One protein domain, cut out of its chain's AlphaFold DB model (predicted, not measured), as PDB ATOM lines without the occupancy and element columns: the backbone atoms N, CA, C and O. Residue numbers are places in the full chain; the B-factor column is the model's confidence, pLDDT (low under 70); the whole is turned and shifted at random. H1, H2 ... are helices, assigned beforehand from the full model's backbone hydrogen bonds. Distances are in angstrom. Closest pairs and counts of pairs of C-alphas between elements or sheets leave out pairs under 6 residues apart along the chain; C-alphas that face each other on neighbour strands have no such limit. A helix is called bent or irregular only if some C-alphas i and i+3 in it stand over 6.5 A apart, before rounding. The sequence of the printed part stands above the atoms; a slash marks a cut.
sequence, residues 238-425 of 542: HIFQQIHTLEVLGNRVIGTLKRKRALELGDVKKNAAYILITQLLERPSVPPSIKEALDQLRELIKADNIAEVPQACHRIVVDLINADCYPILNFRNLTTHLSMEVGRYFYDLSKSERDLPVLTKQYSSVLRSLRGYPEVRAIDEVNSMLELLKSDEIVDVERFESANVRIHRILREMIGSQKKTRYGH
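Overview. This is residues 238 to 425 of the 542 residues of an uncharacterized protein of Candidatus Latescibacteria bacterium (UniProt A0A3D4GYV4). Two helical lobes stand end to end in a long, arched model, and one bent helix, H5, runs through both. One lobe is an up-and-down bundle of H2, H3, H4 and the arm H5a; in the other, H1 packs on H5b and H8, H7 packs on H8, and the small H6 sits at the far end. The printed part has 188 residues with eight named helices, H1 to H8 in order, and no named strand: the class is all helix. It is loose, with a radius of gyration of the C-alphas of 22.4 A, and flat, spanning 69 by 41 by 22 A.

Arrangement. Start with H1, residues 239 to 264, and look for H5, residues 331 to 370, the hub, which taken whole touches four other helices. By its hydrogen bonds H5 was assigned as one helix, but it is bent: C-alphas 354 and 357 are 6.8 A apart, and its arms H5a, residues 331 to 354, and H5b, residues 357 to 370, stand at a steep tilt of 56 degrees. H1 touches H5b with residues 242 to 253 alone, at a shallow tilt of 30 degrees, opposite ways; the closest C-alphas, of Leu 249 and Tyr 363, are 5.6 A apart. H1 touches H5a with residues 256 to 263 alone, closest at the C-alphas of Thr 256 and Ser 352, 5.4 A. Next come H2, residues 267 to 281, H3, residues 288 to 302, and H4, residues 309 to 322; with H5a they form the bundle, up and down, each running against the one before it. H4 and H5a, a helical hairpin, touch closest at the C-alphas of Pro 310 and Gly 343, 4.4 A. H2 and H4 are apart. Further on, H8, residues 397 to 416, touches H1 at a shallow tilt of 12 degrees, closest at the C-alphas of Ile 254 and Glu 401, 6.1 A. H7, residues 380 to 388, forms a helical hairpin with H8, closest at the C-alphas of Glu 381 and Ala 403, 6.2 A. H6, residues 374 to 377, is close but not clearly touching H8, with the C-alphas of Val 376 and Leu 411 7.5 A apart. Every O i to N i+4 pair is within hydrogen-bond range in H1, H2, H3, H4, H5b, H7 and H8, and 16 of 20 are in H5a; H6 is too short for such a pair.

Along the chain. Find C-alpha 239 at (42.884, 18.224, -31.577); from there H1 runs 36.8 A to C-alpha 264. H2, H3 and H4 measure 21.1, 21.0 and 20.0 A. H5a begins at C-alpha 331, (-5.045, 32.429, -39.390), and is 31.8 A long, with a kink of 26 degrees near residue 346; H5b is 20.1 A long. After H6 and H7, H8 runs 27.6 A to C-alpha 416 at (47.388, 29.047, -30.876).

Size, cuts and confidence. The two C-alphas farthest apart, of Pro 284 and Pro 374, are 69.4 A apart. The printed part has no cut and no long link. Its mean pLDDT is 72.9, and 61 residues are under 70, among them 324 to 341, 373 to 383 and 414 to 425.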
ATOM      1  N   HIS A 238      41.983  15.050 -34.965       62.06
ATOM      2  CA  HIS A 238      42.898  16.180 -34.861       62.06
ATOM      3  C   HIS A 238      42.405  17.061 -33.711       62.06
ATOM      4  O   HIS A 238      41.201  17.293 -33.624       62.06
ATOM      5  N   ILE A 239      43.280  17.506 -32.805       68.25
ATOM      6  CA  ILE A 239      42.884  18.224 -31.577       68.25
ATOM      7  C   ILE A 239      41.852  19.345 -31.850       68.25
ATOM      8  O   ILE A 239      40.925  19.539 -31.068       68.25
ATOM      9  N   PHE A 240      41.912  19.965 -33.038       64.50
ATOM     10  CA  PHE A 240      40.887  20.846 -33.605       64.50
ATOM     11  C   PHE A 240      39.469  20.269 -33.603       64.50
ATOM     12  O   PHE A 240      38.565  20.916 -33.103       64.50
ATOM     13  N   GLN A 241      39.244  19.065 -34.130       65.94
ATOM     14  CA  GLN A 241      37.930  18.420 -34.156       65.94
ATOM     15  C   GLN A 241      37.405  18.112 -32.747       65.94
ATOM     16  O   GLN A 241      36.199  18.197 -32.526       65.94
ATOM     17  N   GLN A 242      38.275  17.768 -31.792       71.50
ATOM     18  CA  GLN A 242      37.867  17.544 -30.398       71.50
ATOM     19  C   GLN A 242      37.486  18.858 -29.711       71.50
ATOM     20  O   GLN A 242      36.429  18.932 -29.093       71.50
ATOM     21  N   ILE A 243      38.295  19.905 -29.884       72.62
ATOM     22  CA  ILE A 243      38.023  21.255 -29.368       72.62
ATOM     23  C   ILE A 243      36.753  21.824 -29.995       72.62
ATOM     24  O   ILE A 243      35.922  22.411 -29.310       72.62
ATOM     25  N   HIS A 244      36.567  21.564 -31.282       70.38
ATOM     26  CA  HIS A 244      35.378  21.938 -32.023       70.38
ATOM     27  C   HIS A 244      34.129  21.203 -31.517       70.38
ATOM     28  O   HIS A 244      33.095  21.811 -31.251       70.38
ATOM     29  N   THR A 245      34.230  19.885 -31.323       70.88
ATOM     30  CA  THR A 245      33.141  19.082 -30.747       70.88
ATOM     31  C   THR A 245      32.793  19.583 -29.348       70.88
ATOM     32  O   THR A 245      31.615  19.698 -29.018       70.88
ATOM     33  N   LEU A 246      33.805  19.930 -28.547       78.62
ATOM     34  CA  LEU A 246      33.608  20.528 -27.235       78.62
ATOM     35  C   LEU A 246      32.845  21.852 -27.346       78.62
ATOM     36  O   LEU A 246      31.910  22.058 -26.588       78.62
ATOM     37  N   GLU A 247      33.192  22.719 -28.297       76.38
ATOM     38  CA  GLU A 247      32.515  24.009 -28.503       76.38
ATOM     39  C   GLU A 247      31.045  23.854 -28.859       76.38
ATOM     40  O   GLU A 247      30.177  24.473 -28.243       76.38
ATOM     41  N   VAL A 248      30.748  22.961 -29.797       71.06
ATOM     42  CA  VAL A 248      29.368  22.672 -30.194       71.06
ATOM     43  C   VAL A 248      28.574  22.111 -29.025       71.06
ATOM     44  O   VAL A 248      27.468  22.577 -28.753       71.06
ATOM     45  N   LEU A 249      29.116  21.106 -28.336       72.75
ATOM     46  CA  LEU A 249      28.432  20.472 -27.215       72.75
ATOM     47  C   LEU A 249      28.265  21.446 -26.042       72.75
ATOM     48  O   LEU A 249      27.185  21.492 -25.464       72.75
ATOM     49  N   GLY A 250      29.274  22.263 -25.738       78.19
ATOM     50  CA  GLY A 250      29.231  23.269 -24.677       78.19
ATOM     51  C   GLY A 250      28.159  24.318 -24.939       78.19
ATOM     52  O   GLY A 250      27.290  24.536 -24.096       78.19
ATOM     53  N   ASN A 251      28.131  24.882 -26.151       76.69
ATOM     54  CA  ASN A 251      27.096  25.830 -26.564       76.69
ATOM     55  C   ASN A 251      25.695  25.198 -26.566       76.69
ATOM     56  O   ASN A 251      24.724  25.856 -26.196       76.69
ATOM     57  N   ARG A 252      25.570  23.915 -26.942       75.25
ATOM     58  CA  ARG A 252      24.295  23.183 -26.857       75.25
ATOM     59  C   ARG A 252      23.841  22.995 -25.413       75.25
ATOM     60  O   ARG A 252      22.679  23.265 -25.136       75.25
ATOM     61  N   VAL A 253      24.734  22.590 -24.505       78.19
ATOM     62  CA  VAL A 253      24.437  22.473 -23.068       78.19
ATOM     63  C   VAL A 253      24.010  23.831 -22.509       78.19
ATOM     64  O   VAL A 253      22.928  23.920 -21.939       78.19
ATOM     65  N   ILE A 254      24.772  24.903 -22.759       81.00
ATOM     66  CA  ILE A 254      24.426  26.273 -22.333       81.00
ATOM     67  C   ILE A 254      23.061  26.687 -22.876       81.00
ATOM     68  O   ILE A 254      22.223  27.166 -22.122       81.00
ATOM     69  N   GLY A 255      22.810  26.495 -24.173       80.25
ATOM     70  CA  GLY A 255      21.534  26.847 -24.792       80.25
ATOM     71  C   GLY A 255      20.361  26.077 -24.185       80.25
ATOM     72  O   GLY A 255      19.308  26.660 -23.941       80.25
ATOM     73  N   THR A 256      20.545  24.786 -23.903       79.19
ATOM     74  CA  THR A 256      19.541  23.937 -23.247       79.19
ATOM     75  C   THR A 256      19.297  24.365 -21.800       79.19
ATOM     76  O   THR A 256      18.145  24.459 -21.391       79.19
ATOM     77  N   LEU A 257      20.345  24.718 -21.056       81.44
ATOM     78  CA  LEU A 257      20.240  25.246 -19.694       81.44
ATOM     79  C   LEU A 257      19.578  26.624 -19.647       81.44
ATOM     80  O   LEU A 257      18.696  26.846 -18.828       81.44
ATOM     81  N   LYS A 258      19.949  27.540 -20.550       82.44
ATOM     82  CA  LYS A 258      19.306  28.855 -20.687       82.44
ATOM     83  C   LYS A 258      17.833  28.717 -21.032       82.44
ATOM     84  O   LYS A 258      17.029  29.435 -20.454       82.44
ATOM     85  N   ARG A 259      17.479  27.799 -21.941       78.88
ATOM     86  CA  ARG A 259      16.079  27.466 -22.221       78.88
ATOM     87  C   ARG A 259      15.406  26.967 -20.953       78.88
ATOM     88  O   ARG A 259      14.479  27.622 -20.512       78.88
ATOM     89  N   LYS A 260      15.913  25.909 -20.315       80.56
ATOM     90  CA  LYS A 260      15.345  25.367 -19.071       80.56
ATOM     91  C   LYS A 260      15.145  26.453 -17.998       80.56
ATOM     92  O   LYS A 260      14.035  26.607 -17.516       80.56
ATOM     93  N   ARG A 261      16.154  27.288 -17.727       79.81
ATOM     94  CA  ARG A 261      16.077  28.402 -16.764       79.81
ATOM     95  C   ARG A 261      15.080  29.485 -17.185       79.81
ATOM     96  O   ARG A 261      14.304  29.949 -16.364       79.81
ATOM     97  N   ALA A 262      15.078  29.905 -18.451       72.62
ATOM     98  CA  ALA A 262      14.103  30.876 -18.956       72.62
ATOM     99  C   ALA A 262      12.664  30.336 -18.898       72.62
ATOM    100  O   ALA A 262      11.729  31.124 -18.799       72.62
ATOM    101  N   LEU A 263      12.504  29.012 -18.965       69.50
ATOM    102  CA  LEU A 263      11.233  28.303 -18.843       69.50
ATOM    103  C   LEU A 263      10.803  28.195 -17.369       69.50
ATOM    104  O   LEU A 263       9.656  28.496 -17.064       69.50
ATOM    105  N   GLU A 264      11.723  27.878 -16.452       71.06
ATOM    106  CA  GLU A 264      11.498  27.872 -14.993       71.06
ATOM    107  C   GLU A 264      11.168  29.269 -14.441       71.06
ATOM    108  O   GLU A 264      10.345  29.412 -13.543       71.06
ATOM    109  N   LEU A 265      11.778  30.315 -15.005       70.38
ATOM    110  CA  LEU A 265      11.502  31.715 -14.667       70.38
ATOM    111  C   LEU A 265      10.266  32.278 -15.403       70.38
ATOM    112  O   LEU A 265       9.924  33.448 -15.226       70.38
ATOM    113  N   GLY A 266       9.635  31.491 -16.280       62.28
ATOM    114  CA  GLY A 266       8.846  31.979 -17.410       62.28
ATOM    115  C   GLY A 266       7.360  31.631 -17.406       62.28
ATOM    116  O   GLY A 266       6.864  31.105 -18.401       62.28
ATOM    117  N   ASP A 267       6.615  32.047 -16.380       65.00
ATOM    118  CA  ASP A 267       5.137  32.050 -16.390       65.00
ATOM    119  C   ASP A 267       4.567  32.864 -17.580       65.00
ATOM    120  O   ASP A 267       3.499  32.586 -18.119       65.00
ATOM    121  N   VAL A 268       5.318  33.861 -18.066       68.12
ATOM    122  CA  VAL A 268       4.876  34.823 -19.093       68.12
ATOM    123  C   VAL A 268       4.567  34.168 -20.447       68.12
ATOM    124  O   VAL A 268       3.580  34.533 -21.081       68.12
ATOM    125  N   LYS A 269       5.368  33.195 -20.910       73.81
ATOM    126  CA  LYS A 269       5.136  32.544 -22.217       73.81
ATOM    127  C   LYS A 269       4.040  31.485 -22.155       73.81
ATOM    128  O   LYS A 269       3.229  31.407 -23.076       73.81
ATOM    129  N   LYS A 270       3.967  30.733 -21.051       78.75
ATOM    130  CA  LYS A 270       2.841  29.835 -20.755       78.75
ATOM    131  C   LYS A 270       1.526  30.624 -20.714       78.75
ATOM    132  O   LYS A 270       0.564  30.243 -21.378       78.75
ATOM    133  N   ASN A 271       1.523  31.779 -20.048       80.12
ATOM    134  CA  ASN A 271       0.381  32.692 -20.010       80.12
ATOM    135  C   ASN A 271       0.056  33.287 -21.386       80.12
ATOM    136  O   ASN A 271      -1.113  33.352 -21.749       80.12
ATOM    137  N   ALA A 272       1.052  33.662 -22.192       78.06
ATOM    138  CA  ALA A 272       0.815  34.134 -23.558       78.06
ATOM    139  C   ALA A 272       0.171  33.050 -24.442       78.06
ATOM    140  O   ALA A 272      -0.785  33.337 -25.161       78.06
ATOM    141  N   ALA A 273       0.641  31.800 -24.347       80.94
ATOM    142  CA  ALA A 273       0.033  30.658 -25.028       80.94
ATOM    143  C   ALA A 273      -1.418  30.441 -24.574       80.94
ATOM    144  O   ALA A 273      -2.314  30.280 -25.401       80.94
ATOM    145  N   TYR A 274      -1.657  30.503 -23.264       83.69
ATOM    146  CA  TYR A 274      -2.985  30.377 -22.673       83.69
ATOM    147  C   TYR A 274      -3.950  31.480 -23.143       83.69
ATOM    148  O   TYR A 274      -5.083  31.193 -23.535       83.69
ATOM    149  N   ILE A 275      -3.495  32.738 -23.144       82.12
ATOM    150  CA  ILE A 275      -4.255  33.898 -23.630       82.12
ATOM    151  C   ILE A 275      -4.582  33.724 -25.110       82.12
ATOM    152  O   ILE A 275      -5.739  33.885 -25.492       82.12
ATOM    153  N   LEU A 276      -3.599  33.343 -25.932       82.19
ATOM    154  CA  LEU A 276      -3.804  33.102 -27.358       82.19
ATOM    155  C   LEU A 276      -4.874  32.027 -27.588       82.19
ATOM    156  O   LEU A 276      -5.803  32.255 -28.354       82.19
ATOM    157  N   ILE A 277      -4.786  30.881 -26.907       85.75
ATOM    158  CA  ILE A 277      -5.770  29.795 -27.046       85.75
ATOM    159  C   ILE A 277      -7.165  30.253 -26.613       85.75
ATOM    160  O   ILE A 277      -8.146  29.986 -27.305       85.75
ATOM    161  N   THR A 278      -7.257  31.008 -25.518       87.12
ATOM    162  CA  THR A 278      -8.528  31.563 -25.029       87.12
ATOM    163  C   THR A 278      -9.154  32.513 -26.052       87.12
ATOM    164  O   THR A 278     -10.316  32.341 -26.416       87.12
ATOM    165  N   GLN A 279      -8.367  33.434 -26.617       83.81
ATOM    166  CA  GLN A 279      -8.822  34.351 -27.667       83.81
ATOM    167  C   GLN A 279      -9.323  33.627 -28.923       83.81
ATOM    168  O   GLN A 279     -10.135  34.173 -29.667       83.81
ATOM    169  N   LEU A 280      -8.831  32.419 -29.204       81.81
ATOM    170  CA  LEU A 280      -9.269  31.626 -30.353       81.81
ATOM    171  C   LEU A 280     -10.575  30.896 -30.103       81.81
ATOM    172  O   LEU A 280     -11.430  30.876 -30.985       81.81
ATOM    173  N   LEU A 281     -10.737  30.329 -28.912       87.25
ATOM    174  CA  LEU A 281     -11.975  29.673 -28.497       87.25
ATOM    175  C   LEU A 281     -13.173  30.634 -28.574       87.25
ATOM    176  O   LEU A 281     -14.273  30.240 -28.977       87.25
ATOM    177  N   GLU A 282     -12.935  31.912 -28.277       87.94
ATOM    178  CA  GLU A 282     -13.925  32.990 -28.349       87.94
ATOM    179  C   GLU A 282     -14.311  33.386 -29.786       87.94
ATOM    180  O   GLU A 282     -15.358  34.001 -29.993       87.94
ATOM    181  N   ARG A 283     -13.529  33.016 -30.811       83.12
ATOM    182  CA  ARG A 283     -13.847  33.390 -32.198       83.12
ATOM    183  C   ARG A 283     -15.024  32.568 -32.739       83.12
ATOM    184  O   ARG A 283     -14.970  31.334 -32.719       83.12
ATOM    185  N   PRO A 284     -16.073  33.206 -33.293       83.44
ATOM    186  CA  PRO A 284     -17.204  32.487 -33.886       83.44
ATOM    187  C   PRO A 284     -16.828  31.649 -35.112       83.44
ATOM    188  O   PRO A 284     -17.469  30.642 -35.382       83.44
ATOM    189  N   SER A 285     -15.784  32.051 -35.842       80.44
ATOM    190  CA  SER A 285     -15.352  31.414 -37.089       80.44
ATOM    191  C   SER A 285     -14.532  30.135 -36.909       80.44
ATOM    192  O   SER A 285     -14.214  29.484 -37.899       80.44
ATOM    193  N   VAL A 286     -14.154  29.778 -35.679       80.62
ATOM    194  CA  VAL A 286     -13.405  28.543 -35.417       80.62
ATOM    195  C   VAL A 286     -14.386  27.364 -35.392       80.62
ATOM    196  O   VAL A 286     -15.332  27.407 -34.598       80.62
ATOM    197  N   PRO A 287     -14.185  26.314 -36.215       85.81
ATOM    198  CA  PRO A 287     -15.084  25.163 -36.248       85.81
ATOM    199  C   PRO A 287     -15.213  24.479 -34.875       85.81
ATOM    200  O   PRO A 287     -14.224  24.425 -34.140       85.81
ATOM    201  N   PRO A 288     -16.380  23.901 -34.524       90.56
ATOM    202  CA  PRO A 288     -16.582  23.242 -33.230       90.56
ATOM    203  C   PRO A 288     -15.547  22.155 -32.905       90.56
ATOM    204  O   PRO A 288     -15.059  22.108 -31.781       90.56
ATOM    205  N   SER A 289     -15.149  21.347 -33.894       86.88
ATOM    206  CA  SER A 289     -14.104  20.323 -33.736       86.88
ATOM    207  C   SER A 289     -12.744  20.921 -33.357       86.88
ATOM    208  O   SER A 289     -12.033  20.382 -32.514       86.88
ATOM    209  N   ILE A 290     -12.401  22.080 -33.927       88.31
ATOM    210  CA  ILE A 290     -11.173  22.807 -33.593       88.31
ATOM    211  C   ILE A 290     -11.272  23.436 -32.201       88.31
ATOM    212  O   ILE A 290     -10.276  23.464 -31.481       88.31
ATOM    213  N   LYS A 291     -12.453  23.923 -31.796       90.88
ATOM    214  CA  LYS A 291     -12.663  24.458 -30.441       90.88
ATOM    215  C   LYS A 291     -12.444  23.389 -29.379       90.88
ATOM    216  O   LYS A 291     -11.716  23.640 -28.429       90.88
ATOM    217  N   GLU A 292     -12.985  22.192 -29.582       92.12
ATOM    218  CA  GLU A 292     -12.761  21.071 -28.668       92.12
ATOM    219  C   GLU A 292     -11.265  20.740 -28.537       92.12
ATOM    220  O   GLU A 292     -10.745  20.619 -27.427       92.12
ATOM    221  N   ALA A 293     -10.540  20.678 -29.658       91.56
ATOM    222  CA  ALA A 293      -9.101  20.432 -29.646       91.56
ATOM    223  C   ALA A 293      -8.307  21.568 -28.964       91.56
ATOM    224  O   ALA A 293      -7.365  21.304 -28.213       91.56
ATOM    225  N   LEU A 294      -8.694  22.831 -29.173       91.44
ATOM    226  CA  LEU A 294      -8.106  23.992 -28.491       91.44
ATOM    227  C   LEU A 294      -8.384  23.984 -26.982       91.44
ATOM    228  O   LEU A 294      -7.492  24.321 -26.204       91.44
ATOM    229  N   ASP A 295      -9.579  23.576 -26.555       93.94
ATOM    230  CA  ASP A 295      -9.922  23.416 -25.140       93.94
ATOM    231  C   ASP A 295      -9.070  22.315 -24.495       93.94
ATOM    232  O   ASP A 295      -8.482  22.538 -23.437       93.94
ATOM    233  N   GLN A 296      -8.907  21.165 -25.158       93.69
ATOM    234  CA  GLN A 296      -8.006  20.102 -24.694       93.69
ATOM    235  C   GLN A 296      -6.560  20.599 -24.572       93.69
ATOM    236  O   GLN A 296      -5.910  20.374 -23.552       93.69
ATOM    237  N   LEU A 297      -6.059  21.328 -25.577       91.81
ATOM    238  CA  LEU A 297      -4.731  21.943 -25.540       91.81
ATOM    239  C   LEU A 297      -4.584  22.912 -24.356       91.81
ATOM    240  O   LEU A 297      -3.554  22.917 -23.680       91.81
ATOM    241  N   ARG A 298      -5.614  23.718 -24.079       93.06
ATOM    242  CA  ARG A 298      -5.641  24.639 -22.938       93.06
ATOM    243  C   ARG A 298      -5.541  23.895 -21.606       93.06
ATOM    244  O   ARG A 298      -4.792  24.329 -20.731       93.06
ATOM    245  N   GLU A 299      -6.264  22.788 -21.451       93.06
ATOM    246  CA  GLU A 299      -6.217  21.976 -20.231       93.06
ATOM    247  C   GLU A 299      -4.876  21.241 -20.073       93.06
ATOM    248  O   GLU A 299      -4.344  21.203 -18.965       93.06
ATOM    249  N   LEU A 300      -4.258  20.768 -21.164       89.12
ATOM    250  CA  LEU A 300      -2.892  20.220 -21.129       89.12
ATOM    251  C   LEU A 300      -1.874  21.249 -20.621       89.12
ATOM    252  O   LEU A 300      -1.027  20.925 -19.789       89.12
ATOM    253  N   ILE A 301      -1.979  22.500 -21.085       86.56
ATOM    254  CA  ILE A 301      -1.111  23.597 -20.639       86.56
ATOM    255  C   ILE A 301      -1.355  23.925 -19.160       86.56
ATOM    256  O   ILE A 301      -0.395  24.120 -18.418       86.56
ATOM    257  N   LYS A 302      -2.614  23.970 -18.707       87.81
ATOM    258  CA  LYS A 302      -2.952  24.194 -17.289       87.81
ATOM    259  C   LYS A 302      -2.411  23.098 -16.376       87.81
ATOM    260  O   LYS A 302      -1.907  23.415 -15.306       87.81
ATOM    261  N   ALA A 303      -2.520  21.841 -16.800       87.81
ATOM    262  CA  ALA A 303      -2.088  20.674 -16.039       87.81
ATOM    263  C   ALA A 303      -0.566  20.442 -16.071       87.81
ATOM    264  O   ALA A 303      -0.103  19.442 -15.531       87.81
ATOM    265  N   ASP A 304       0.202  21.318 -16.733       82.88
ATOM    266  CA  ASP A 304       1.641  21.152 -16.960       82.88
ATOM    267  C   ASP A 304       2.013  19.831 -17.660       82.88
ATOM    268  O   ASP A 304       3.141  19.347 -17.560       82.88
ATOM    269  N   ASN A 305       1.097  19.268 -18.460       84.25
ATOM    270  CA  ASN A 305       1.371  18.089 -19.285       84.25
ATOM    271  C   ASN A 305       2.092  18.486 -20.589       84.25
ATOM    272  O   ASN A 305       1.600  18.330 -21.708       84.25
ATOM    273  N   ILE A 306       3.290  19.042 -20.419       77.69
ATOM    274  CA  ILE A 306       4.136  19.641 -21.460       77.69
ATOM    275  C   ILE A 306       4.474  18.658 -22.590       77.69
ATOM    276  O   ILE A 306       4.643  19.072 -23.738       77.69
ATOM    277  N   ALA A 307       4.581  17.363 -22.283       76.31
ATOM    278  CA  ALA A 307       4.982  16.341 -23.246       76.31
ATOM    279  C   ALA A 307       3.960  16.157 -24.382       76.31
ATOM    280  O   ALA A 307       4.353  15.847 -25.508       76.31
ATOM    281  N   GLU A 308       2.673  16.380 -24.110       82.38
ATOM    282  CA  GLU A 308       1.585  16.177 -25.075       82.38
ATOM    283  C   GLU A 308       1.240  17.435 -25.884       82.38
ATOM    284  O   GLU A 308       0.689  17.342 -26.986       82.38
ATOM    285  N   VAL A 309       1.606  18.617 -25.379       81.44
ATOM    286  CA  VAL A 309       1.282  19.909 -26.002       81.44
ATOM    287  C   VAL A 309       1.745  20.011 -27.468       81.44
ATOM    288  O   VAL A 309       0.932  20.413 -28.304       81.44
ATOM    289  N   PRO A 310       2.977  19.614 -27.857       76.00
ATOM    290  CA  PRO A 310       3.409  19.702 -29.254       76.00
ATOM    291  C   PRO A 310       2.546  18.873 -30.212       76.00
ATOM    292  O   PRO A 310       2.209  19.337 -31.301       76.00
ATOM    293  N   GLN A 311       2.157  17.662 -29.802       75.31
ATOM    294  CA  GLN A 311       1.328  16.778 -30.621       75.31
ATOM    295  C   GLN A 311      -0.107  17.304 -30.725       75.31
ATOM    296  O   GLN A 311      -0.708  17.245 -31.798       75.31
ATOM    297  N   ALA A 312      -0.647  17.870 -29.642       82.62
ATOM    298  CA  ALA A 312      -1.941  18.542 -29.659       82.62
ATOM    299  C   ALA A 312      -1.939  19.766 -30.597       82.62
ATOM    300  O   ALA A 312      -2.802  19.852 -31.470       82.62
ATOM    301  N   CYS A 313      -0.930  20.644 -30.510       79.31
ATOM    302  CA  CYS A 313      -0.758  21.761 -31.448       79.31
ATOM    303  C   CYS A 313      -0.668  21.281 -32.902       79.31
ATOM    304  O   CYS A 313      -1.291  21.870 -33.783       79.31
ATOM    305  N   HIS A 314       0.095  20.215 -33.162       73.00
ATOM    306  CA  HIS A 314       0.236  19.650 -34.502       73.00
ATOM    307  C   HIS A 314      -1.109  19.184 -35.071       73.00
ATOM    308  O   HIS A 314      -1.450  19.586 -36.182       73.00
ATOM    309  N   ARG A 315      -1.890  18.411 -34.300       78.25
ATOM    310  CA  ARG A 315      -3.231  17.955 -34.709       78.25
ATOM    311  C   ARG A 315      -4.147  19.129 -35.047       78.25
ATOM    312  O   ARG A 315      -4.696  19.160 -36.139       78.25
ATOM    313  N   ILE A 316      -4.202  20.146 -34.184       82.06
ATOM    314  CA  ILE A 316      -5.011  21.356 -34.417       82.06
ATOM    315  C   ILE A 316      -4.610  22.063 -35.716       82.06
ATOM    316  O   ILE A 316      -5.475  22.508 -36.467       82.06
ATOM    317  N   VAL A 317      -3.309  22.176 -36.001       74.12
ATOM    318  CA  VAL A 317      -2.827  22.791 -37.248       74.12
ATOM    319  C   VAL A 317      -3.243  21.970 -38.469       74.12
ATOM    320  O   VAL A 317      -3.692  22.556 -39.450       74.12
ATOM    321  N   VAL A 318      -3.129  20.641 -38.413       69.56
ATOM    322  CA  VAL A 318      -3.558  19.749 -39.502       69.56
ATOM    323  C   VAL A 318      -5.067  19.846 -39.726       69.56
ATOM    324  O   VAL A 318      -5.503  19.991 -40.864       69.56
ATOM    325  N   ASP A 319      -5.862  19.852 -38.657       78.75
ATOM    326  CA  ASP A 319      -7.317  19.963 -38.754       78.75
ATOM    327  C   ASP A 319      -7.742  21.334 -39.313       78.75
ATOM    328  O   ASP A 319      -8.650  21.411 -40.138       78.75
ATOM    329  N   LEU A 320      -7.046  22.414 -38.936       73.62
ATOM    330  CA  LEU A 320      -7.243  23.752 -39.511       73.62
ATOM    331  C   LEU A 320      -6.923  23.803 -41.012       73.62
ATOM    332  O   LEU A 320      -7.620  24.496 -41.754       73.62
ATOM    333  N   ILE A 321      -5.876  23.096 -41.454       66.38
ATOM    334  CA  ILE A 321      -5.512  22.984 -42.875       66.38
ATOM    335  C   ILE A 321      -6.587  22.193 -43.627       66.38
ATOM    336  O   ILE A 321      -7.067  22.655 -44.655       66.38
ATOM    337  N   ASN A 322      -6.994  21.036 -43.100       71.38
ATOM    338  CA  ASN A 322      -7.957  20.142 -43.750       71.38
ATOM    339  C   ASN A 322      -9.375  20.717 -43.817       71.38
ATOM    340  O   ASN A 322     -10.144  20.350 -44.699       71.38
ATOM    341  N   ALA A 323      -9.740  21.595 -42.884       70.94
ATOM    342  CA  ALA A 323     -11.051  22.233 -42.861       70.94
ATOM    343  C   ALA A 323     -11.188  23.395 -43.866       70.94
ATOM    344  O   ALA A 323     -12.150  24.155 -43.755       70.94
ATOM    345  N   ASP A 324     -10.212  23.601 -44.766       66.12
ATOM    346  CA  ASP A 324     -10.120  24.757 -45.675       66.12
ATOM    347  C   ASP A 324     -10.356  26.101 -44.956       66.12
ATOM    348  O   ASP A 324     -10.736  27.118 -45.538       66.12
ATOM    349  N   CYS A 325     -10.053  26.148 -43.654       61.25
ATOM    350  CA  CYS A 325     -10.049  27.381 -42.867       61.25
ATOM    351  C   CYS A 325      -8.856  28.281 -43.250       61.25
ATOM    352  O   CYS A 325      -8.669  29.369 -42.697       61.25
ATOM    353  N   TYR A 326      -8.061  27.825 -44.220       49.91
ATOM    354  CA  TYR A 326      -6.951  28.494 -44.866       49.91
ATOM    355  C   TYR A 326      -7.390  28.880 -46.296       49.91
ATOM    356  O   TYR A 326      -7.645  27.970 -47.081       49.91
ATOM    357  N   PRO A 327      -7.520  30.175 -46.672       50.97
ATOM    358  CA  PRO A 327      -6.921  31.380 -46.087       50.97
ATOM    359  C   PRO A 327      -7.952  32.399 -45.545       50.97
ATOM    360  O   PRO A 327      -7.663  33.588 -45.483       50.97
ATOM    361  N   ILE A 328      -9.159  31.959 -45.177       45.69
ATOM    362  CA  ILE A 328     -10.360  32.818 -45.077       45.69
ATOM    363  C   ILE A 328     -10.258  33.931 -44.007       45.69
ATOM    364  O   ILE A 328     -11.000  34.909 -44.041       45.69
ATOM    365  N   LEU A 329      -9.319  33.840 -43.068       44.88
ATOM    366  CA  LEU A 329      -9.047  34.853 -42.044       44.88
ATOM    367  C   LEU A 329      -7.528  34.897 -41.803       44.88
ATOM    368  O   LEU A 329      -6.828  33.964 -42.179       44.88
ATOM    369  N   ASN A 330      -7.003  35.918 -41.115       51.91
ATOM    370  CA  ASN A 330      -5.588  36.084 -40.697       51.91
ATOM    371  C   ASN A 330      -4.977  34.921 -39.844       51.91
ATOM    372  O   ASN A 330      -4.019  35.107 -39.092       51.91
ATOM    373  N   PHE A 331      -5.506  33.699 -39.944       49.97
ATOM    374  CA  PHE A 331      -5.045  32.429 -39.390       49.97
ATOM    375  C   PHE A 331      -3.642  32.006 -39.825       49.97
ATOM    376  O   PHE A 331      -3.066  31.123 -39.198       49.97
ATOM    377  N   ARG A 332      -3.038  32.666 -40.815       46.38
ATOM    378  CA  ARG A 332      -1.615  32.494 -41.123       46.38
ATOM    379  C   ARG A 332      -0.724  32.834 -39.925       46.38
ATOM    380  O   ARG A 332       0.240  32.127 -39.646       46.38
ATOM    381  N   ASN A 333      -1.118  33.845 -39.147       56.34
ATOM    382  CA  ASN A 333      -0.507  34.113 -37.849       56.34
ATOM    383  C   ASN A 333      -0.864  33.028 -36.840       56.34
ATOM    384  O   ASN A 333      -0.025  32.683 -36.028       56.34
ATOM    385  N   LEU A 334      -2.057  32.437 -36.904       59.31
ATOM    386  CA  LEU A 334      -2.467  31.431 -35.938       59.31
ATOM    387  C   LEU A 334      -1.717  30.104 -36.066       59.31
ATOM    388  O   LEU A 334      -1.160  29.648 -35.079       59.31
ATOM    389  N   THR A 335      -1.711  29.457 -37.231       59.03
ATOM    390  CA  THR A 335      -0.998  28.178 -37.397       59.03
ATOM    391  C   THR A 335       0.489  28.366 -37.129       59.03
ATOM    392  O   THR A 335       1.102  27.552 -36.441       59.03
ATOM    393  N   THR A 336       1.037  29.506 -37.559       60.81
ATOM    394  CA  THR A 336       2.392  29.925 -37.206       60.81
ATOM    395  C   THR A 336       2.545  30.110 -35.700       60.81
ATOM    396  O   THR A 336       3.474  29.553 -35.152       60.81
ATOM    397  N   HIS A 337       1.665  30.810 -34.983       65.06
ATOM    398  CA  HIS A 337       1.817  31.045 -33.539       65.06
ATOM    399  C   HIS A 337       1.555  29.775 -32.709       65.06
ATOM    400  O   HIS A 337       2.320  29.468 -31.800       65.06
ATOM    401  N   LEU A 338       0.542  28.970 -33.032       68.81
ATOM    402  CA  LEU A 338       0.299  27.685 -32.367       68.81
ATOM    403  C   LEU A 338       1.446  26.700 -32.598       68.81
ATOM    404  O   LEU A 338       1.829  25.999 -31.668       68.81
ATOM    405  N   SER A 339       2.019  26.653 -33.802       65.69
ATOM    406  CA  SER A 339       3.152  25.772 -34.106       65.69
ATOM    407  C   SER A 339       4.479  26.328 -33.568       65.69
ATOM    408  O   SER A 339       5.218  25.619 -32.890       65.69
ATOM    409  N   MET A 340       4.777  27.605 -33.818       60.69
ATOM    410  CA  MET A 340       6.075  28.245 -33.551       60.69
ATOM    411  C   MET A 340       6.206  28.895 -32.180       60.69
ATOM    412  O   MET A 340       7.321  28.955 -31.677       60.69
ATOM    413  N   GLU A 341       5.130  29.412 -31.591       66.88
ATOM    414  CA  GLU A 341       5.195  30.069 -30.278       66.88
ATOM    415  C   GLU A 341       4.739  29.120 -29.171       66.88
ATOM    416  O   GLU A 341       5.400  29.038 -28.146       66.88
ATOM    417  N   VAL A 342       3.661  28.353 -29.379       70.31
ATOM    418  CA  VAL A 342       3.151  27.409 -28.368       70.31
ATOM    419  C   VAL A 342       3.808  26.037 -28.518       70.31
ATOM    420  O   VAL A 342       4.539  25.589 -27.637       70.31
ATOM    421  N   GLY A 343       3.607  25.375 -29.657       70.94
ATOM    422  CA  GLY A 343       4.097  24.023 -29.915       70.94
ATOM    423  C   GLY A 343       5.615  23.929 -29.789       70.94
ATOM    424  O   GLY A 343       6.117  23.071 -29.068       70.94
ATOM    425  N   ARG A 344       6.350  24.854 -30.413       70.06
ATOM    426  CA  ARG A 344       7.815  24.918 -30.332       70.06
ATOM    427  C   ARG A 344       8.316  25.222 -28.925       70.06
ATOM    428  O   ARG A 344       9.310  24.632 -28.530       70.06
ATOM    429  N   TYR A 345       7.644  26.088 -28.165       74.88
ATOM    430  CA  TYR A 345       8.020  26.377 -26.777       74.88
ATOM    431  C   TYR A 345       7.962  25.118 -25.909       74.88
ATOM    432  O   TYR A 345       8.948  24.765 -25.262       74.88
ATOM    433  N   PHE A 346       6.838  24.396 -25.946       72.88
ATOM    434  CA  PHE A 346       6.669  23.166 -25.169       72.88
ATOM    435  C   PHE A 346       7.506  22.003 -25.723       72.88
ATOM    436  O   PHE A 346       8.019  21.186 -24.957       72.88
ATOM    437  N   TYR A 347       7.731  21.957 -27.039       74.81
ATOM    438  CA  TYR A 347       8.662  21.014 -27.657       74.81
ATOM    439  C   TYR A 347      10.094  21.267 -27.194       74.81
ATOM    440  O   TYR A 347      10.769  20.326 -26.789       74.81
ATOM    441  N   ASP A 348      10.549  22.520 -27.206       70.12
ATOM    442  CA  ASP A 348      11.879  22.906 -26.750       70.12
ATOM    443  C   ASP A 348      12.056  22.613 -25.254       70.12
ATOM    444  O   ASP A 348      13.155  22.227 -24.854       70.12
ATOM    445  N   LEU A 349      10.996  22.723 -24.442       73.75
ATOM    446  CA  LEU A 349      11.000  22.336 -23.027       73.75
ATOM    447  C   LEU A 349      11.170  20.822 -22.857       73.75
ATOM    448  O   LEU A 349      12.174  20.380 -22.298       73.75
ATOM    449  N   SER A 350      10.263  20.027 -23.432       73.06
ATOM    450  CA  SER A 350      10.329  18.560 -23.379       73.06
ATOM    451  C   SER A 350      11.644  18.026 -23.962       73.06
ATOM    452  O   SER A 350      12.274  17.115 -23.423       73.06
ATOM    453  N   LYS A 351      12.115  18.626 -25.058       73.00
ATOM    454  CA  LYS A 351      13.405  18.307 -25.666       73.00
ATOM    455  C   LYS A 351      14.566  18.677 -24.753       73.00
ATOM    456  O   LYS A 351      15.486  17.882 -24.631       73.00
ATOM    457  N   SER A 352      14.530  19.835 -24.096       75.50
ATOM    458  CA  SER A 352      15.600  20.254 -23.187       75.50
ATOM    459  C   SER A 352      15.734  19.313 -21.989       75.50
ATOM    460  O   SER A 352      16.855  18.952 -21.640       75.50
ATOM    461  N   GLU A 353      14.623  18.853 -21.410       76.88
ATOM    462  CA  GLU A 353      14.631  17.869 -20.317       76.88
ATOM    463  C   GLU A 353      15.212  16.518 -20.747       76.88
ATOM    464  O   GLU A 353      16.036  15.941 -20.037       76.88
ATOM    465  N   ARG A 354      14.833  16.034 -21.937       77.88
ATOM    466  CA  ARG A 354      15.344  14.769 -22.488       77.88
ATOM    467  C   ARG A 354      16.810  14.849 -22.917       77.88
ATOM    468  O   ARG A 354      17.575  13.917 -22.668       77.88
ATOM    469  N   ASP A 355      17.202  15.937 -23.573       74.88
ATOM    470  CA  ASP A 355      18.515  16.066 -24.208       74.88
ATOM    471  C   ASP A 355      19.607  16.436 -23.198       74.88
ATOM    472  O   ASP A 355      20.759  16.039 -23.384       74.88
ATOM    473  N   LEU A 356      19.284  17.185 -22.135       79.69
ATOM    474  CA  LEU A 356      20.287  17.711 -21.205       79.69
ATOM    475  C   LEU A 356      21.169  16.613 -20.574       79.69
ATOM    476  O   LEU A 356      22.391  16.754 -20.657       79.69
ATOM    477  N   PRO A 357      20.641  15.492 -20.035       76.50
ATOM    478  CA  PRO A 357      21.484  14.425 -19.487       76.50
ATOM    479  C   PRO A 357      22.421  13.803 -20.534       76.50
ATOM    480  O   PRO A 357      23.584  13.503 -20.250       76.50
ATOM    481  N   VAL A 358      21.933  13.635 -21.768       73.06
ATOM    482  CA  VAL A 358      22.705  13.057 -22.878       73.06
ATOM    483  C   VAL A 358      23.818  14.010 -23.310       73.06
ATOM    484  O   VAL A 358      24.977  13.596 -23.394       73.06
ATOM    485  N   LEU A 359      23.490  15.285 -23.529       70.81
ATOM    486  CA  LEU A 359      24.439  16.326 -23.920       70.81
ATOM    487  C   LEU A 359      25.512  16.526 -22.847       70.81
ATOM    488  O   LEU A 359      26.697  16.540 -23.172       70.81
ATOM    489  N   THR A 360      25.124  16.588 -21.573       75.38
ATOM    490  CA  THR A 360      26.044  16.691 -20.433       75.38
ATOM    491  C   THR A 360      27.002  15.501 -20.368       75.38
ATOM    492  O   THR A 360      28.208  15.679 -20.165       75.38
ATOM    493  N   LYS A 361      26.509  14.280 -20.607       76.25
ATOM    494  CA  LYS A 361      27.343  13.070 -20.648       76.25
ATOM    495  C   LYS A 361      28.312  13.075 -21.832       76.25
ATOM    496  O   LYS A 361      29.484  12.742 -21.654       76.25
ATOM    497  N   GLN A 362      27.850  13.463 -23.021       72.94
ATOM    498  CA  GLN A 362      28.693  13.593 -24.215       72.94
ATOM    499  C   GLN A 362      29.782  14.648 -24.007       72.94
ATOM    500  O   GLN A 362      30.962  14.366 -24.208       72.94
ATOM    501  N   TYR A 363      29.397  15.830 -23.533       76.56
ATOM    502  CA  TYR A 363      30.304  16.931 -23.243       76.56
ATOM    503  C   TYR A 363      31.350  16.534 -22.188       76.56
ATOM    504  O   TYR A 363      32.550  16.688 -22.412       76.56
ATOM    505  N   SER A 364      30.920  15.886 -21.099       77.25
ATOM    506  CA  SER A 364      31.816  15.318 -20.081       77.25
ATOM    507  C   SER A 364      32.794  14.293 -20.657       77.25
ATOM    508  O   SER A 364      33.953  14.244 -20.252       77.25
ATOM    509  N   SER A 365      32.347  13.453 -21.595       74.94
ATOM    510  CA  SER A 365      33.208  12.464 -22.248       74.94
ATOM    511  C   SER A 365      34.305  13.131 -23.079       74.94
ATOM    512  O   SER A 365      35.455  12.696 -23.015       74.94
ATOM    513  N   VAL A 366      33.973  14.196 -23.816       75.31
ATOM    514  CA  VAL A 366      34.955  14.973 -24.591       75.31
ATOM    515  C   VAL A 366      35.919  15.711 -23.656       75.31
ATOM    516  O   VAL A 366      37.126  15.654 -23.862       75.31
ATOM    517  N   LEU A 367      35.439  16.316 -22.565       78.12
ATOM    518  CA  LEU A 367      36.327  16.911 -21.555       78.12
ATOM    519  C   LEU A 367      37.307  15.886 -20.963       78.12
ATOM    520  O   LEU A 367      38.491  16.176 -20.795       78.12
ATOM    521  N   ARG A 368      36.839  14.669 -20.663       80.81
ATOM    522  CA  ARG A 368      37.700  13.597 -20.142       80.81
ATOM    523  C   ARG A 368      38.728  13.128 -21.164       80.81
ATOM    524  O   ARG A 368      39.852  12.851 -20.757       80.81
ATOM    525  N   SER A 369      38.384  13.048 -22.451       78.12
ATOM    526  CA  SER A 369      39.366  12.679 -23.479       78.12
ATOM    527  C   SER A 369      40.456  13.741 -23.615       78.12
ATOM    528  O   SER A 369      41.620  13.395 -23.810       78.12
ATOM    529  N   LEU A 370      40.115  15.017 -23.407       73.44
ATOM    530  CA  LEU A 370      41.091  16.099 -23.409       73.44
ATOM    531  C   LEU A 370      42.059  16.055 -22.206       73.44
ATOM    532  O   LEU A 370      43.167  16.565 -22.316       73.44
ATOM    533  N   ARG A 371      41.732  15.376 -21.092       75.00
ATOM    534  CA  ARG A 371      42.684  15.168 -19.971       75.00
ATOM    535  C   ARG A 371      43.917  14.341 -20.355       75.00
ATOM    536  O   ARG A 371      44.876  14.302 -19.586       75.00
ATOM    537  N   GLY A 372      43.884  13.666 -21.506       72.56
ATOM    538  CA  GLY A 372      45.050  12.995 -22.079       72.56
ATOM    539  C   GLY A 372      46.139  13.960 -22.559       72.56
ATOM    540  O   GLY A 372      47.272  13.524 -22.738       72.56
ATOM    541  N   TYR A 373      45.823  15.249 -22.728       69.50
ATOM    542  CA  TYR A 373      46.788  16.297 -23.053       69.50
ATOM    543  C   TYR A 373      47.284  16.948 -21.748       69.50
ATOM    544  O   TYR A 373      46.471  17.533 -21.021       69.50
ATOM    545  N   PRO A 374      48.582  16.831 -21.407       67.25
ATOM    546  CA  PRO A 374      49.140  17.345 -20.153       67.25
ATOM    547  C   PRO A 374      48.814  18.819 -19.889       67.25
ATOM    548  O   PRO A 374      48.542  19.199 -18.754       67.25
ATOM    549  N   GLU A 375      48.771  19.626 -20.944       66.19
ATOM    550  CA  GLU A 375      48.506  21.060 -20.897       66.19
ATOM    551  C   GLU A 375      47.032  21.371 -20.577       66.19
ATOM    552  O   GLU A 375      46.738  22.374 -19.934       66.19
ATOM    553  N   VAL A 376      46.098  20.486 -20.955       67.00
ATOM    554  CA  VAL A 376      44.671  20.613 -20.599       67.00
ATOM    555  C   VAL A 376      44.417  20.148 -19.168       67.00
ATOM    556  O   VAL A 376      43.542  20.669 -18.480       67.00
ATOM    557  N   ARG A 377      45.179  19.155 -18.693       64.19
ATOM    558  CA  ARG A 377      45.007  18.572 -17.354       64.19
ATOM    559  C   ARG A 377      45.256  19.580 -16.226       64.19
ATOM    560  O   ARG A 377      44.704  19.399 -15.145       64.19
ATOM    561  N   ALA A 378      46.056  20.611 -16.496       58.69
ATOM    562  CA  ALA A 378      46.363  21.706 -15.579       58.69
ATOM    563  C   ALA A 378      45.273  22.798 -15.518       58.69
ATOM    564  O   ALA A 378      45.405  23.745 -14.752       58.69
ATOM    565  N   ILE A 379      44.210  22.693 -16.323       69.69
ATOM    566  CA  ILE A 379      43.108  23.658 -16.319       69.69
ATOM    567  C   ILE A 379      42.110  23.258 -15.225       69.69
ATOM    568  O   ILE A 379      41.276  22.368 -15.425       69.69
ATOM    569  N   ASP A 380      42.169  23.928 -14.074       68.88
ATOM    570  CA  ASP A 380      41.260  23.708 -12.938       68.88
ATOM    571  C   ASP A 380      39.776  23.870 -13.318       68.88
ATOM    572  O   ASP A 380      38.897  23.211 -12.751       68.88
ATOM    573  N   GLU A 381      39.473  24.668 -14.346       69.31
ATOM    574  CA  GLU A 381      38.128  24.819 -14.902       69.31
ATOM    575  C   GLU A 381      37.580  23.531 -15.520       69.31
ATOM    576  O   GLU A 381      36.381  23.291 -15.413       69.31
ATOM    577  N   VAL A 382      38.411  22.664 -16.114       66.25
ATOM    578  CA  VAL A 382      37.944  21.374 -16.664       66.25
ATOM    579  C   VAL A 382      37.417  20.484 -15.540       66.25
ATOM    580  O   VAL A 382      36.401  19.805 -15.694       66.25
ATOM    581  N   ASN A 383      38.094  20.496 -14.390       68.62
ATOM    582  CA  ASN A 383      37.679  19.736 -13.216       68.62
ATOM    583  C   ASN A 383      36.451  20.370 -12.566       68.62
ATOM    584  O   ASN A 383      35.484  19.663 -12.305       68.62
ATOM    585  N   SER A 384      36.447  21.694 -12.413       70.94
ATOM    586  CA  SER A 384      35.298  22.445 -11.894       70.94
ATOM    587  C   SER A 384      34.041  22.216 -12.735       70.94
ATOM    588  O   SER A 384      32.964  22.012 -12.188       70.94
ATOM    589  N   MET A 385      34.167  22.172 -14.064       68.69
ATOM    590  CA  MET A 385      33.050  21.878 -14.962       68.69
ATOM    591  C   MET A 385      32.583  20.430 -14.876       68.69
ATOM    592  O   MET A 385      31.383  20.182 -14.902       68.69
ATOM    593  N   LEU A 386      33.493  19.464 -14.741       69.50
ATOM    594  CA  LEU A 386      33.099  18.071 -14.523       69.50
ATOM    595  C   LEU A 386      32.393  17.866 -13.176       69.50
ATOM    596  O   LEU A 386      31.533  16.996 -13.105       69.50
ATOM    597  N   GLU A 387      32.727  18.644 -12.143       72.38
ATOM    598  CA  GLU A 387      31.999  18.632 -10.868       72.38
ATOM    599  C   GLU A 387      30.628  19.315 -10.980       72.38
ATOM    600  O   GLU A 387      29.635  18.722 -10.568       72.38
ATOM    601  N   LEU A 388      30.536  20.478 -11.641       69.06
ATOM    602  CA  LEU A 388      29.253  21.146 -11.925       69.06
ATOM    603  C   LEU A 388      28.284  20.255 -12.721       69.06
ATOM    604  O   LEU A 388      27.074  20.372 -12.578       69.06
ATOM    605  N   LEU A 389      28.807  19.361 -13.565       68.44
ATOM    606  CA  LEU A 389      28.007  18.418 -14.355       68.44
ATOM    607  C   LEU A 389      27.600  17.150 -13.586       68.44
ATOM    608  O   LEU A 389      26.810  16.366 -14.108       68.44
ATOM    609  N   LYS A 390      28.164  16.909 -12.395       69.19
ATOM    610  CA  LYS A 390      27.794  15.789 -11.510       69.19
ATOM    611  C   LYS A 390      26.744  16.182 -10.482       69.19
ATOM    612  O   LYS A 390      26.003  15.311 -10.041       69.19
ATOM    613  N   SER A 391      26.730  17.441 -10.058       63.84
ATOM    614  CA  SER A 391      25.689  17.947  -9.178       63.84
ATOM    615  C   SER A 391      24.399  18.112  -9.974       63.84
ATOM    616  O   SER A 391      24.404  18.766 -11.016       63.84
ATOM    617  N   ASP A 392      23.283  17.601  -9.453       59.22
ATOM    618  CA  ASP A 392      21.946  17.963  -9.950       59.22
ATOM    619  C   ASP A 392      21.695  19.488  -9.843       59.22
ATOM    620  O   ASP A 392      20.804  20.033 -10.493       59.22
ATOM    621  N   GLU A 393      22.545  20.200  -9.094       56.41
ATOM    622  CA  GLU A 393      22.646  21.657  -9.030       56.41
ATOM    623  C   GLU A 393      23.323  22.286 -10.264       56.41
ATOM    624  O   GLU A 393      24.276  23.061 -10.152       56.41
ATOM    625  N   ILE A 394      22.809  22.047 -11.473       56.97
ATOM    626  CA  ILE A 394      23.136  22.922 -12.615       56.97
ATOM    627  C   ILE A 394      22.331  24.230 -12.483       56.97
ATOM    628  O   ILE A 394      21.494  24.558 -13.320       56.97
ATOM    629  N   VAL A 395      22.535  24.956 -11.380       58.09
ATOM    630  CA  VAL A 395      21.786  26.178 -11.033       58.09
ATOM    631  C   VAL A 395      22.465  27.423 -11.611       58.09
ATOM    632  O   VAL A 395      21.802  28.402 -11.950       58.09
ATOM    633  N   ASP A 396      23.784  27.380 -11.814       79.25
ATOM    634  CA  ASP A 396      24.552  28.541 -12.262       79.25
ATOM    635  C   ASP A 396      24.955  28.440 -13.743       79.25
ATOM    636  O   ASP A 396      26.090  28.120 -14.114       79.25
ATOM    637  N   VAL A 397      23.973  28.699 -14.611       82.00
ATOM    638  CA  VAL A 397      24.146  28.724 -16.076       82.00
ATOM    639  C   VAL A 397      25.213  29.740 -16.500       82.00
ATOM    640  O   VAL A 397      25.941  29.497 -17.462       82.00
ATOM    641  N   GLU A 398      25.334  30.852 -15.775       83.31
ATOM    642  CA  GLU A 398      26.303  31.918 -16.050       83.31
ATOM    643  C   GLU A 398      27.729  31.458 -15.739       83.31
ATOM    644  O   GLU A 398      28.635  31.635 -16.558       83.31
ATOM    645  N   ARG A 399      27.932  30.779 -14.603       81.50
ATOM    646  CA  ARG A 399      29.217  30.160 -14.262       81.50
ATOM    647  C   ARG A 399      29.603  29.065 -15.249       81.50
ATOM    648  O   ARG A 399      30.769  29.011 -15.643       81.50
ATOM    649  N   PHE A 400      28.658  28.226 -15.684       82.38
ATOM    650  CA  PHE A 400      28.926  27.205 -16.702       82.38
ATOM    651  C   PHE A 400      29.317  27.831 -18.049       82.38
ATOM    652  O   PHE A 400      30.306  27.419 -18.654       82.38
ATOM    653  N   GLU A 401      28.591  28.853 -18.507       83.69
ATOM    654  CA  GLU A 401      28.904  29.577 -19.743       83.69
ATOM    655  C   GLU A 401      30.280  30.250 -19.681       83.69
ATOM    656  O   GLU A 401      31.090  30.080 -20.593       83.69
ATOM    657  N   SER A 402      30.579  30.943 -18.581       82.19
ATOM    658  CA  SER A 402      31.875  31.586 -18.348       82.19
ATOM    659  C   SER A 402      33.027  30.575 -18.373       82.19
ATOM    660  O   SER A 402      34.032  30.777 -19.064       82.19
ATOM    661  N   ALA A 403      32.862  29.438 -17.690       79.19
ATOM    662  CA  ALA A 403      33.853  28.370 -17.677       79.19
ATOM    663  C   ALA A 403      34.029  27.732 -19.066       79.19
ATOM    664  O   ALA A 403      35.162  27.545 -19.511       79.19
ATOM    665  N   ASN A 404      32.938  27.489 -19.799       80.50
ATOM    666  CA  ASN A 404      32.983  26.956 -21.161       80.50
ATOM    667  C   ASN A 404      33.739  27.902 -22.109       80.50
ATOM    668  O   ASN A 404      34.650  27.476 -22.821       80.50
ATOM    669  N   VAL A 405      33.436  29.205 -22.070       79.00
ATOM    670  CA  VAL A 405      34.160  30.234 -22.837       79.00
ATOM    671  C   VAL A 405      35.645  30.249 -22.469       79.00
ATOM    672  O   VAL A 405      36.495  30.313 -23.360       79.00
ATOM    673  N   ARG A 406      35.984  30.147 -21.176       80.38
ATOM    674  CA  ARG A 406      37.378  30.110 -20.711       80.38
ATOM    675  C   ARG A 406      38.115  28.873 -21.222       80.38
ATOM    676  O   ARG A 406      39.214  29.023 -21.749       80.38
ATOM    677  N   ILE A 407      37.512  27.686 -21.132       79.94
ATOM    678  CA  ILE A 407      38.088  26.441 -21.654       79.94
ATOM    679  C   ILE A 407      38.297  26.543 -23.165       79.94
ATOM    680  O   ILE A 407      39.381  26.224 -23.642       79.94
ATOM    681  N   HIS A 408      37.321  27.043 -23.928       77.50
ATOM    682  CA  HIS A 408      37.502  27.246 -25.369       77.50
ATOM    683  C   HIS A 408      38.616  28.227 -25.680       77.50
ATOM    684  O   HIS A 408      39.402  27.973 -26.590       77.50
ATOM    685  N   ARG A 409      38.712  29.321 -24.923       78.62
ATOM    686  CA  ARG A 409      39.800  30.282 -25.070       78.62
ATOM    687  C   ARG A 409      41.153  29.619 -24.820       78.62
ATOM    688  O   ARG A 409      42.009  29.721 -25.687       78.62
ATOM    689  N   ILE A 410      41.321  28.895 -23.713       76.25
ATOM    690  CA  ILE A 410      42.584  28.216 -23.386       76.25
ATOM    691  C   ILE A 410      42.912  27.151 -24.434       76.25
ATOM    692  O   ILE A 410      44.022  27.118 -24.941       76.25
ATOM    693  N   LEU A 411      41.947  26.317 -24.825       75.94
ATOM    694  CA  LEU A 411      42.149  25.294 -25.851       75.94
ATOM    695  C   LEU A 411      42.529  25.915 -27.202       75.94
ATOM    696  O   LEU A 411      43.435  25.426 -27.873       75.94
ATOM    697  N   ARG A 412      41.900  27.033 -27.585       71.62
ATOM    698  CA  ARG A 412      42.282  27.808 -28.774       71.62
ATOM    699  C   ARG A 412      43.667  28.438 -28.632       71.62
ATOM    700  O   ARG A 412      44.408  28.440 -29.606       71.62
ATOM    701  N   GLU A 413      44.034  28.947 -27.457       71.38
ATOM    702  CA  GLU A 413      45.366  29.500 -27.158       71.38
ATOM    703  C   GLU A 413      46.449  28.412 -27.161       71.38
ATOM    704  O   GLU A 413      47.543  28.646 -27.662       71.38
ATOM    705  N   MET A 414      46.138  27.206 -26.687       68.38
ATOM    706  CA  MET A 414      47.029  26.046 -26.697       68.38
ATOM    707  C   MET A 414      47.305  25.552 -28.110       68.38
ATOM    708  O   MET A 414      48.450  25.265 -28.448       68.38
ATOM    709  N   ILE A 415      46.280  25.510 -28.964       67.19
ATOM    710  CA  ILE A 415      46.513  25.316 -30.396       67.19
ATOM    711  C   ILE A 415      47.223  26.547 -31.007       67.19
ATOM    712  O   ILE A 415      47.960  26.457 -31.987       67.19
ATOM    713  N   GLY A 416      47.000  27.719 -30.412       52.12
ATOM    714  CA  GLY A 416      47.388  29.047 -30.876       52.12
ATOM    715  C   GLY A 416      48.766  29.560 -30.449       52.12
ATOM    716  O   GLY A 416      49.153  30.621 -30.938       52.12
ATOM    717  N   SER A 417      49.562  28.826 -29.663       45.12
ATOM    718  CA  SER A 417      51.011  29.084 -29.555       45.12
ATOM    719  C   SER A 417      51.763  28.708 -30.843       45.12
ATOM    720  O   SER A 417      52.926  29.067 -31.007       45.12
ATOM    721  N   GLN A 418      51.076  28.094 -31.816       44.50
ATOM    722  CA  GLN A 418      51.558  27.925 -33.191       44.50
ATOM    723  C   GLN A 418      50.905  28.853 -34.227       44.50
ATOM    724  O   GLN A 418      51.408  28.893 -35.343       44.50
ATOM    725  N   LYS A 419      49.858  29.634 -33.907       43.00
ATOM    726  CA  LYS A 419      49.362  30.767 -34.727       43.00
ATOM    727  C   LYS A 419      48.140  31.399 -34.055       43.00
ATOM    728  O   LYS A 419      47.050  30.831 -34.079       43.00
ATOM    729  N   LYS A 420      48.274  32.643 -33.583       41.25
ATOM    730  CA  LYS A 420      47.141  33.580 -33.540       41.25
ATOM    731  C   LYS A 420      46.465  33.535 -34.910       41.25
ATOM    732  O   LYS A 420      47.051  33.901 -35.928       41.25
ATOM    733  N   THR A 421      45.266  32.986 -34.933       40.84
ATOM    734  CA  THR A 421      44.529  32.628 -36.130       40.84
ATOM    735  C   THR A 421      44.262  33.844 -37.007       40.84
ATOM    736  O   THR A 421      43.426  34.690 -36.691       40.84
ATOM    737  N   ARG A 422      44.915  33.869 -38.170       45.50
ATOM    738  CA  ARG A 422      44.643  34.753 -39.312       45.50
ATOM    739  C   ARG A 422      43.259  34.523 -39.955       45.50
ATOM    740  O   ARG A 422      43.050  34.957 -41.080       45.50
ATOM    741  N   TYR A 423      42.288  33.887 -39.294       43.50
ATOM    742  CA  TYR A 423      40.949  33.695 -39.880       43.50
ATOM    743  C   TYR A 423      40.181  35.016 -40.054       43.50
ATOM    744  O   TYR A 423      39.318  35.101 -40.921       43.50
ATOM    745  N   GLY A 424      40.557  36.081 -39.334       49.41
ATOM    746  CA  GLY A 424      40.099  37.444 -39.633       49.41
ATOM    747  C   GLY A 424      40.684  38.043 -40.923       49.41
ATOM    748  O   GLY A 424      40.112  38.981 -41.467       49.41
ATOM    749  N   HIS A 425      41.795  37.510 -41.452       56.88
ATOM    750  CA  HIS A 425      42.408  38.032 -42.681       56.88
ATOM    751  C   HIS A 425      41.747  37.522 -43.962       56.88
ATOM    752  O   HIS A 425      41.896  38.165 -45.001       56.88
TER     753      HIS A 425